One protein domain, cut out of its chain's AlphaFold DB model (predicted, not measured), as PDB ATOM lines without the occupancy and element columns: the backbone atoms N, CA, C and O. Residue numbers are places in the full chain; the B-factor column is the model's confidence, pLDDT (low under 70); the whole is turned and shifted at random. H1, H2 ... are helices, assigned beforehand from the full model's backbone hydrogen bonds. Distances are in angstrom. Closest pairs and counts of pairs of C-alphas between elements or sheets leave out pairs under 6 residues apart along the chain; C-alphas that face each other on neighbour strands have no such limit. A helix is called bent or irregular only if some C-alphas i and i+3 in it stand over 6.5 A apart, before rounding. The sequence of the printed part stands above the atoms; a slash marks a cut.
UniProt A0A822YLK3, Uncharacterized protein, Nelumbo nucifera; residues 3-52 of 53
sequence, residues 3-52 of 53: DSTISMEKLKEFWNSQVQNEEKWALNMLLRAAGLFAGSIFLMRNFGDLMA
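Overview. This is residues 3 to 52 of the 53 residues of an uncharacterized protein of Nelumbo nucifera (UniProt A0A822YLK3). Two helices meet near their ends in an L, with the longer H2 as one arm, the shorter H1 as the other, and open space between them. A short tail, residues 48 to 52, follows the far end of H2. The printed part has 50 residues with two named helices, H1 then H2, and no named strand; its class is all helix. It is extended, with a radius of gyration of the C-alphas of 16.1 A, and flat, spanning 43 by 31 by 9 A.

Along the chain. H2, residues 22 to 47, measures 35.9 A from C-alpha 22 at (116.764, 115.832, 148.987) to C-alpha 47 at (89.963, 135.389, 162.757). It is irregular: C-alphas 23 and 26 are 7.6 A apart. H1, residues 3 to 20, measures 25.5 A and begins at C-alpha 3, (94.257, 120.808, 129.101).

Arrangement. H2 and H1 touch only at the corner by their tight link, Asn 21, through residues 24 to 28 of H2 and 18 to 19 of H1. Their closest C-alphas, of Trp 25 and Val 19, are 7.1 A apart. Their lines are about perpendicular, at 74 degrees. In H1 every O i to N i+4 pair is within hydrogen-bond range; in H2, 20 of 22 are.

Size, cuts and confidence. The C-alphas farthest apart, of Ile 6 and Ala 52, are 44.2 A apart. The printed part has no cut. Mean pLDDT of the printed part is 77.3, with residues 3 to 7, 18 to 24 and 51 to 52 under 70.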
ATOM      1  N   ASP A   3      93.289 119.968 128.383       53.88
ATOM      2  CA  ASP A   3      94.257 120.808 129.101       53.88
ATOM      3  C   ASP A   3      94.424 120.389 130.576       53.88
ATOM      4  O   ASP A   3      95.503 120.458 131.159       53.88
ATOM      5  N   SER A   4      93.352 119.865 131.177       56.19
ATOM      6  CA  SER A   4      93.296 119.480 132.591       56.19
ATOM      7  C   SER A   4      94.100 118.222 132.927       56.19
ATOM      8  O   SER A   4      94.566 118.081 134.051       56.19
ATOM      9  N   THR A   5      94.275 117.299 131.981       58.84
ATOM     10  CA  THR A   5      95.081 116.085 132.195       58.84
ATOM     11  C   THR A   5      96.576 116.400 132.173       58.84
ATOM     12  O   THR A   5      97.307 115.927 133.038       58.84
ATOM     13  N   ILE A   6      97.012 117.277 131.260       62.25
ATOM     14  CA  ILE A   6      98.402 117.755 131.168       62.25
ATOM     15  C   ILE A   6      98.750 118.636 132.377       62.25
ATOM     16  O   ILE A   6      99.863 118.563 132.903       62.25
ATOM     17  N   SER A   7      97.805 119.452 132.862       66.62
ATOM     18  CA  SER A   7      98.042 120.299 134.035       66.62
ATOM     19  C   SER A   7      98.186 119.487 135.325       66.62
ATOM     20  O   SER A   7      99.059 119.793 136.135       66.62
ATOM     21  N   MET A   8      97.408 118.413 135.497       73.50
ATOM     22  CA  MET A   8      97.522 117.531 136.661       73.50
ATOM     23  C   MET A   8      98.857 116.791 136.701       73.50
ATOM     24  O   MET A   8      99.439 116.642 137.774       73.50
ATOM     25  N   GLU A   9      99.362 116.357 135.548       76.25
ATOM     26  CA  GLU A   9     100.653 115.674 135.449       76.25
ATOM     27  C   GLU A   9     101.806 116.620 135.803       76.25
ATOM     28  O   GLU A   9     102.618 116.296 136.667       76.25
ATOM     29  N   LYS A  10     101.787 117.855 135.286       74.38
ATOM     30  CA  LYS A  10     102.768 118.888 135.659       74.38
ATOM     31  C   LYS A  10     102.679 119.315 137.120       74.38
ATOM     32  O   LYS A  10     103.707 119.553 137.748       74.38
ATOM     33  N   LEU A  11     101.475 119.417 137.682       80.31
ATOM     34  CA  LEU A  11     101.297 119.699 139.108       80.31
ATOM     35  C   LEU A  11     101.824 118.552 139.968       80.31
ATOM     36  O   LEU A  11     102.439 118.804 141.002       80.31
ATOM     37  N   LYS A  12     101.630 117.304 139.537       78.31
ATOM     38  CA  LYS A  12     102.142 116.114 140.220       78.31
ATOM     39  C   LYS A  12     103.666 116.036 140.150       78.31
ATOM     40  O   LYS A  12     104.297 115.757 141.166       78.31
ATOM     41  N   GLU A  13     104.257 116.324 138.997       77.81
ATOM     42  CA  GLU A  13     105.711 116.410 138.824       77.81
ATOM     43  C   GLU A  13     106.312 117.557 139.635       77.81
ATOM     44  O   GLU A  13     107.321 117.371 140.312       77.81
ATOM     45  N   PHE A  14     105.667 118.724 139.641       78.00
ATOM     46  CA  PHE A  14     106.074 119.850 140.474       78.00
ATOM     47  C   PHE A  14     105.982 119.498 141.962       78.00
ATOM     48  O   PHE A  14     106.926 119.740 142.709       78.00
ATOM     49  N   TRP A  15     104.887 118.871 142.394       75.88
ATOM     50  CA  TRP A  15     104.702 118.430 143.773       75.88
ATOM     51  C   TRP A  15     105.769 117.418 144.194       75.88
ATOM     52  O   TRP A  15     106.413 117.608 145.223       75.88
ATOM     53  N   ASN A  16     106.012 116.387 143.380       74.50
ATOM     54  CA  ASN A  16     107.074 115.416 143.640       74.50
ATOM     55  C   ASN A  16     108.455 116.077 143.652       74.50
ATOM     56  O   ASN A  16     109.244 115.793 144.543       74.50
ATOM     57  N   SER A  17     108.732 117.006 142.737       70.19
ATOM     58  CA  SER A  17     110.004 117.735 142.698       70.19
ATOM     59  C   SER A  17     110.217 118.618 143.931       70.19
ATOM     60  O   SER A  17     111.336 118.717 144.422       70.19
ATOM     61  N   GLN A  18     109.170 119.231 144.486       67.25
ATOM     62  CA  GLN A  18     109.280 120.028 145.714       67.25
ATOM     63  C   GLN A  18     109.365 119.152 146.977       67.25
ATOM     64  O   GLN A  18     110.037 119.518 147.941       67.25
ATOM     65  N   VAL A  19     108.680 118.003 146.994       66.31
ATOM     66  CA  VAL A  19     108.598 117.112 148.166       66.31
ATOM     67  C   VAL A  19     109.779 116.140 148.257       66.31
ATOM     68  O   VAL A  19     110.246 115.879 149.364       66.31
ATOM     69  N   GLN A  20     110.269 115.617 147.131       65.44
ATOM     70  CA  GLN A  20     111.306 114.577 147.073       65.44
ATOM     71  C   GLN A  20     112.706 115.084 146.681       65.44
ATOM     72  O   GLN A  20     113.629 114.279 146.625       65.44
ATOM     73  N   ASN A  21     112.918 116.385 146.436       68.56
ATOM     74  CA  ASN A  21     114.281 116.905 146.250       68.56
ATOM     75  C   ASN A  21     115.042 116.930 147.581       68.56
ATOM     76  O   ASN A  21     114.862 117.845 148.387       68.56
ATOM     77  N   GLU A  22     115.932 115.962 147.783       66.81
ATOM     78  CA  GLU A  22     116.764 115.832 148.987       66.81
ATOM     79  C   GLU A  22     117.660 117.062 149.221       66.81
ATOM     80  O   GLU A  22     117.772 117.534 150.351       66.81
ATOM     81  N   GLU A  23     118.201 117.670 148.158       69.44
ATOM     82  CA  GLU A  23     119.068 118.859 148.253       69.44
ATOM     83  C   GLU A  23     118.360 120.095 148.826       69.44
ATOM     84  O   GLU A  23     118.980 120.955 149.453       69.44
ATOM     85  N   LYS A  24     117.043 120.201 148.618       65.00
ATOM     86  CA  LYS A  24     116.226 121.330 149.090       65.00
ATOM     87  C   LYS A  24     115.297 120.949 150.230       65.00
ATOM     88  O   LYS A  24     114.574 121.811 150.728       65.00
ATOM     89  N   TRP A  25     115.333 119.696 150.671       74.38
ATOM     90  CA  TRP A  25     114.410 119.146 151.654       74.38
ATOM     91  C   TRP A  25     114.422 119.943 152.961       74.38
ATOM     92  O   TRP A  25     113.368 120.350 153.447       74.38
ATOM     93  N   ALA A  26     115.612 120.276 153.471       76.31
ATOM     94  CA  ALA A  26     115.760 121.067 154.692       76.31
ATOM     95  C   ALA A  26     115.176 122.485 154.550       76.31
ATOM     96  O   ALA A  26     114.438 122.947 155.419       76.31
ATOM     97  N   LEU A  27     115.450 123.165 153.431       78.75
ATOM     98  CA  LEU A  27     114.925 124.508 153.169       78.75
ATOM     99  C   LEU A  27     113.413 124.499 152.957       78.75
ATOM    100  O   LEU A  27     112.724 125.373 153.473       78.75
ATOM    101  N   ASN A  28     112.881 123.510 152.240       79.31
ATOM    102  CA  ASN A  28     111.446 123.401 152.007       79.31
ATOM    103  C   ASN A  28     110.698 123.052 153.303       79.31
ATOM    104  O   ASN A  28     109.633 123.601 153.577       79.31
ATOM    105  N   MET A  29     111.280 122.201 154.153       81.25
ATOM    106  CA  MET A  29     110.742 121.898 155.478       81.25
ATOM    107  C   MET A  29     110.724 123.141 156.377       81.25
ATOM    108  O   MET A  29     109.698 123.420 157.000       81.25
ATOM    109  N   LEU A  30     111.809 123.920 156.396       82.81
ATOM    110  CA  LEU A  30     111.873 125.184 157.135       82.81
ATOM    111  C   LEU A  30     110.891 126.224 156.587       82.81
ATOM    112  O   LEU A  30     110.195 126.863 157.369       82.81
ATOM    113  N   LEU A  31     110.778 126.364 155.265       86.75
ATOM    114  CA  LEU A  31     109.835 127.283 154.628       86.75
ATOM    115  C   LEU A  31     108.385 126.896 154.931       86.75
ATOM    116  O   LEU A  31     107.569 127.763 155.242       86.75
ATOM    117  N   ARG A  32     108.064 125.598 154.899       84.19
ATOM    118  CA  ARG A  32     106.731 125.093 155.246       84.19
ATOM    119  C   ARG A  32     106.424 125.314 156.724       84.19
ATOM    120  O   ARG A  32     105.320 125.740 157.047       84.19
ATOM    121  N   ALA A  33     107.391 125.085 157.612       89.69
ATOM    122  CA  ALA A  33     107.242 125.363 159.038       89.69
ATOM    123  C   ALA A  33     107.061 126.866 159.311       89.69
ATOM    124  O   ALA A  33     106.142 127.248 160.030       89.69
ATOM    125  N   ALA A  34     107.870 127.723 158.685       93.38
ATOM    126  CA  ALA A  34     107.753 129.174 158.792       93.38
ATOM    127  C   ALA A  34     106.413 129.679 158.238       93.38
ATOM    128  O   ALA A  34     105.773 130.522 158.860       93.38
ATOM    129  N   GLY A  35     105.954 129.123 157.115       93.06
ATOM    130  CA  GLY A  35     104.652 129.429 156.526       93.06
ATOM    131  C   GLY A  35     103.485 129.000 157.416       93.06
ATOM    132  O   GLY A  35     102.555 129.777 157.603       93.06
ATOM    133  N   LEU A  36     103.549 127.811 158.023       92.94
ATOM    134  CA  LEU A  36     102.543 127.356 158.991       92.94
ATOM    135  C   LEU A  36     102.547 128.221 160.256       92.94
ATOM    136  O   LEU A  36     101.482 128.583 160.750       92.94
ATOM    137  N   PHE A  37     103.723 128.604 160.753       93.50
ATOM    138  CA  PHE A  37     103.851 129.466 161.924       93.50
ATOM    139  C   PHE A  37     103.319 130.879 161.650       93.50
ATOM    140  O   PHE A  37     102.393 131.328 162.324       93.50
ATOM    141  N   ALA A  38     103.817 131.557 160.614       94.00
ATOM    142  CA  ALA A  38     103.336 132.880 160.221       94.00
ATOM    143  C   ALA A  38     101.850 132.860 159.826       94.00
ATOM    144  O   ALA A  38     101.097 133.757 160.202       94.00
ATOM    145  N   GLY A  39     101.414 131.808 159.129       93.56
ATOM    146  CA  GLY A  39     100.020 131.576 158.767       93.56
ATOM    147  C   GLY A  39      99.121 131.420 159.989       93.56
ATOM    148  O   GLY A  39      98.065 132.042 160.038       93.56
ATOM    149  N   SER A  40      99.551 130.668 161.007       88.50
ATOM    150  CA  SER A  40      98.804 130.518 162.264       88.50
ATOM    151  C   SER A  40      98.650 131.846 163.009       88.50
ATOM    152  O   SER A  40      97.544 132.175 163.432       88.50
ATOM    153  N   ILE A  41      99.711 132.659 163.078       90.44
ATOM    154  CA  ILE A  41      99.664 134.001 163.676       90.44
ATOM    155  C   ILE A  41      98.725 134.909 162.882       90.44
ATOM    156  O   ILE A  41      97.899 135.601 163.472       90.44
ATOM    157  N   PHE A  42      98.824 134.910 161.552       92.50
ATOM    158  CA  PHE A  42      97.943 135.700 160.696       92.50
ATOM    159  C   PHE A  42      96.476 135.296 160.880       92.50
ATOM    160  O   PHE A  42      95.609 136.160 161.014       92.50
ATOM    161  N   LEU A  43      96.198 133.994 160.935       89.19
ATOM    162  CA  LEU A  43      94.850 133.470 161.111       89.19
ATOM    163  C   LEU A  43      94.307 133.841 162.494       89.19
ATOM    164  O   LEU A  43      93.233 134.425 162.573       89.19
ATOM    165  N   MET A  44      95.071 133.625 163.568       86.69
ATOM    166  CA  MET A  44      94.691 134.065 164.918       86.69
ATOM    167  C   MET A  44      94.500 135.581 165.007       86.69
ATOM    168  O   MET A  44      93.618 136.048 165.717       86.69
ATOM    169  N   ARG A  45      95.285 136.374 164.273       84.31
ATOM    170  CA  ARG A  45      95.178 137.835 164.316       84.31
ATOM    171  C   ARG A  45      93.946 138.377 163.591       84.31
ATOM    172  O   ARG A  45      93.413 139.391 164.025       84.31
ATOM    173  N   ASN A  46      93.510 137.738 162.507       82.62
ATOM    174  CA  ASN A  46      92.367 138.207 161.708       82.62
ATOM    175  C   ASN A  46      91.053 137.503 162.071       82.62
ATOM    176  O   ASN A  46      89.991 138.110 162.003       82.62
ATOM    177  N   PHE A  47      91.121 136.230 162.452       83.00
ATOM    178  CA  PHE A  47      89.963 135.389 162.757       83.00
ATOM    179  C   PHE A  47      89.891 134.994 164.234       83.00
ATOM    180  O   PHE A  47      88.971 134.281 164.618       83.00
ATOM    181  N   GLY A  48      90.829 135.437 165.076       73.88
ATOM    182  CA  GLY A  48      90.789 135.168 166.517       73.88
ATOM    183  C   GLY A  48      89.533 135.719 167.184       73.88
ATOM    184  O   GLY A  48      88.954 135.031 168.010       73.88
ATOM    185  N   ASP A  49      89.068 136.898 166.763       70.19
ATOM    186  CA  ASP A  49      87.829 137.507 167.273       70.19
ATOM    187  C   ASP A  49      86.576 136.729 166.824       70.19
ATOM    188  O   ASP A  49      85.626 136.556 167.577       70.19
ATOM    189  N   LEU A  50      86.610 136.146 165.617       73.19
ATOM    190  CA  LEU A  50      85.550 135.265 165.106       73.19
ATOM    191  C   LEU A  50      85.538 133.884 165.781       73.19
ATOM    192  O   LEU A  50      84.497 133.234 165.822       73.19
ATOM    193  N   MET A  51      86.686 133.423 166.283       65.00
ATOM    194  CA  MET A  51      86.825 132.172 167.038       65.00
ATOM    195  C   MET A  51      86.622 132.353 168.551       65.00
ATOM    196  O   MET A  51      86.642 131.361 169.272       65.00
ATOM    197  N   ALA A  52      86.427 133.583 169.037       66.38
ATOM    198  CA  ALA A  52      86.217 133.906 170.450       66.38
ATOM    199  C   ALA A  52      84.741 133.787 170.905       66.38
ATOM    200  O   ALA A  52      84.346 134.450 171.865       66.38
TER     201      ALA A  52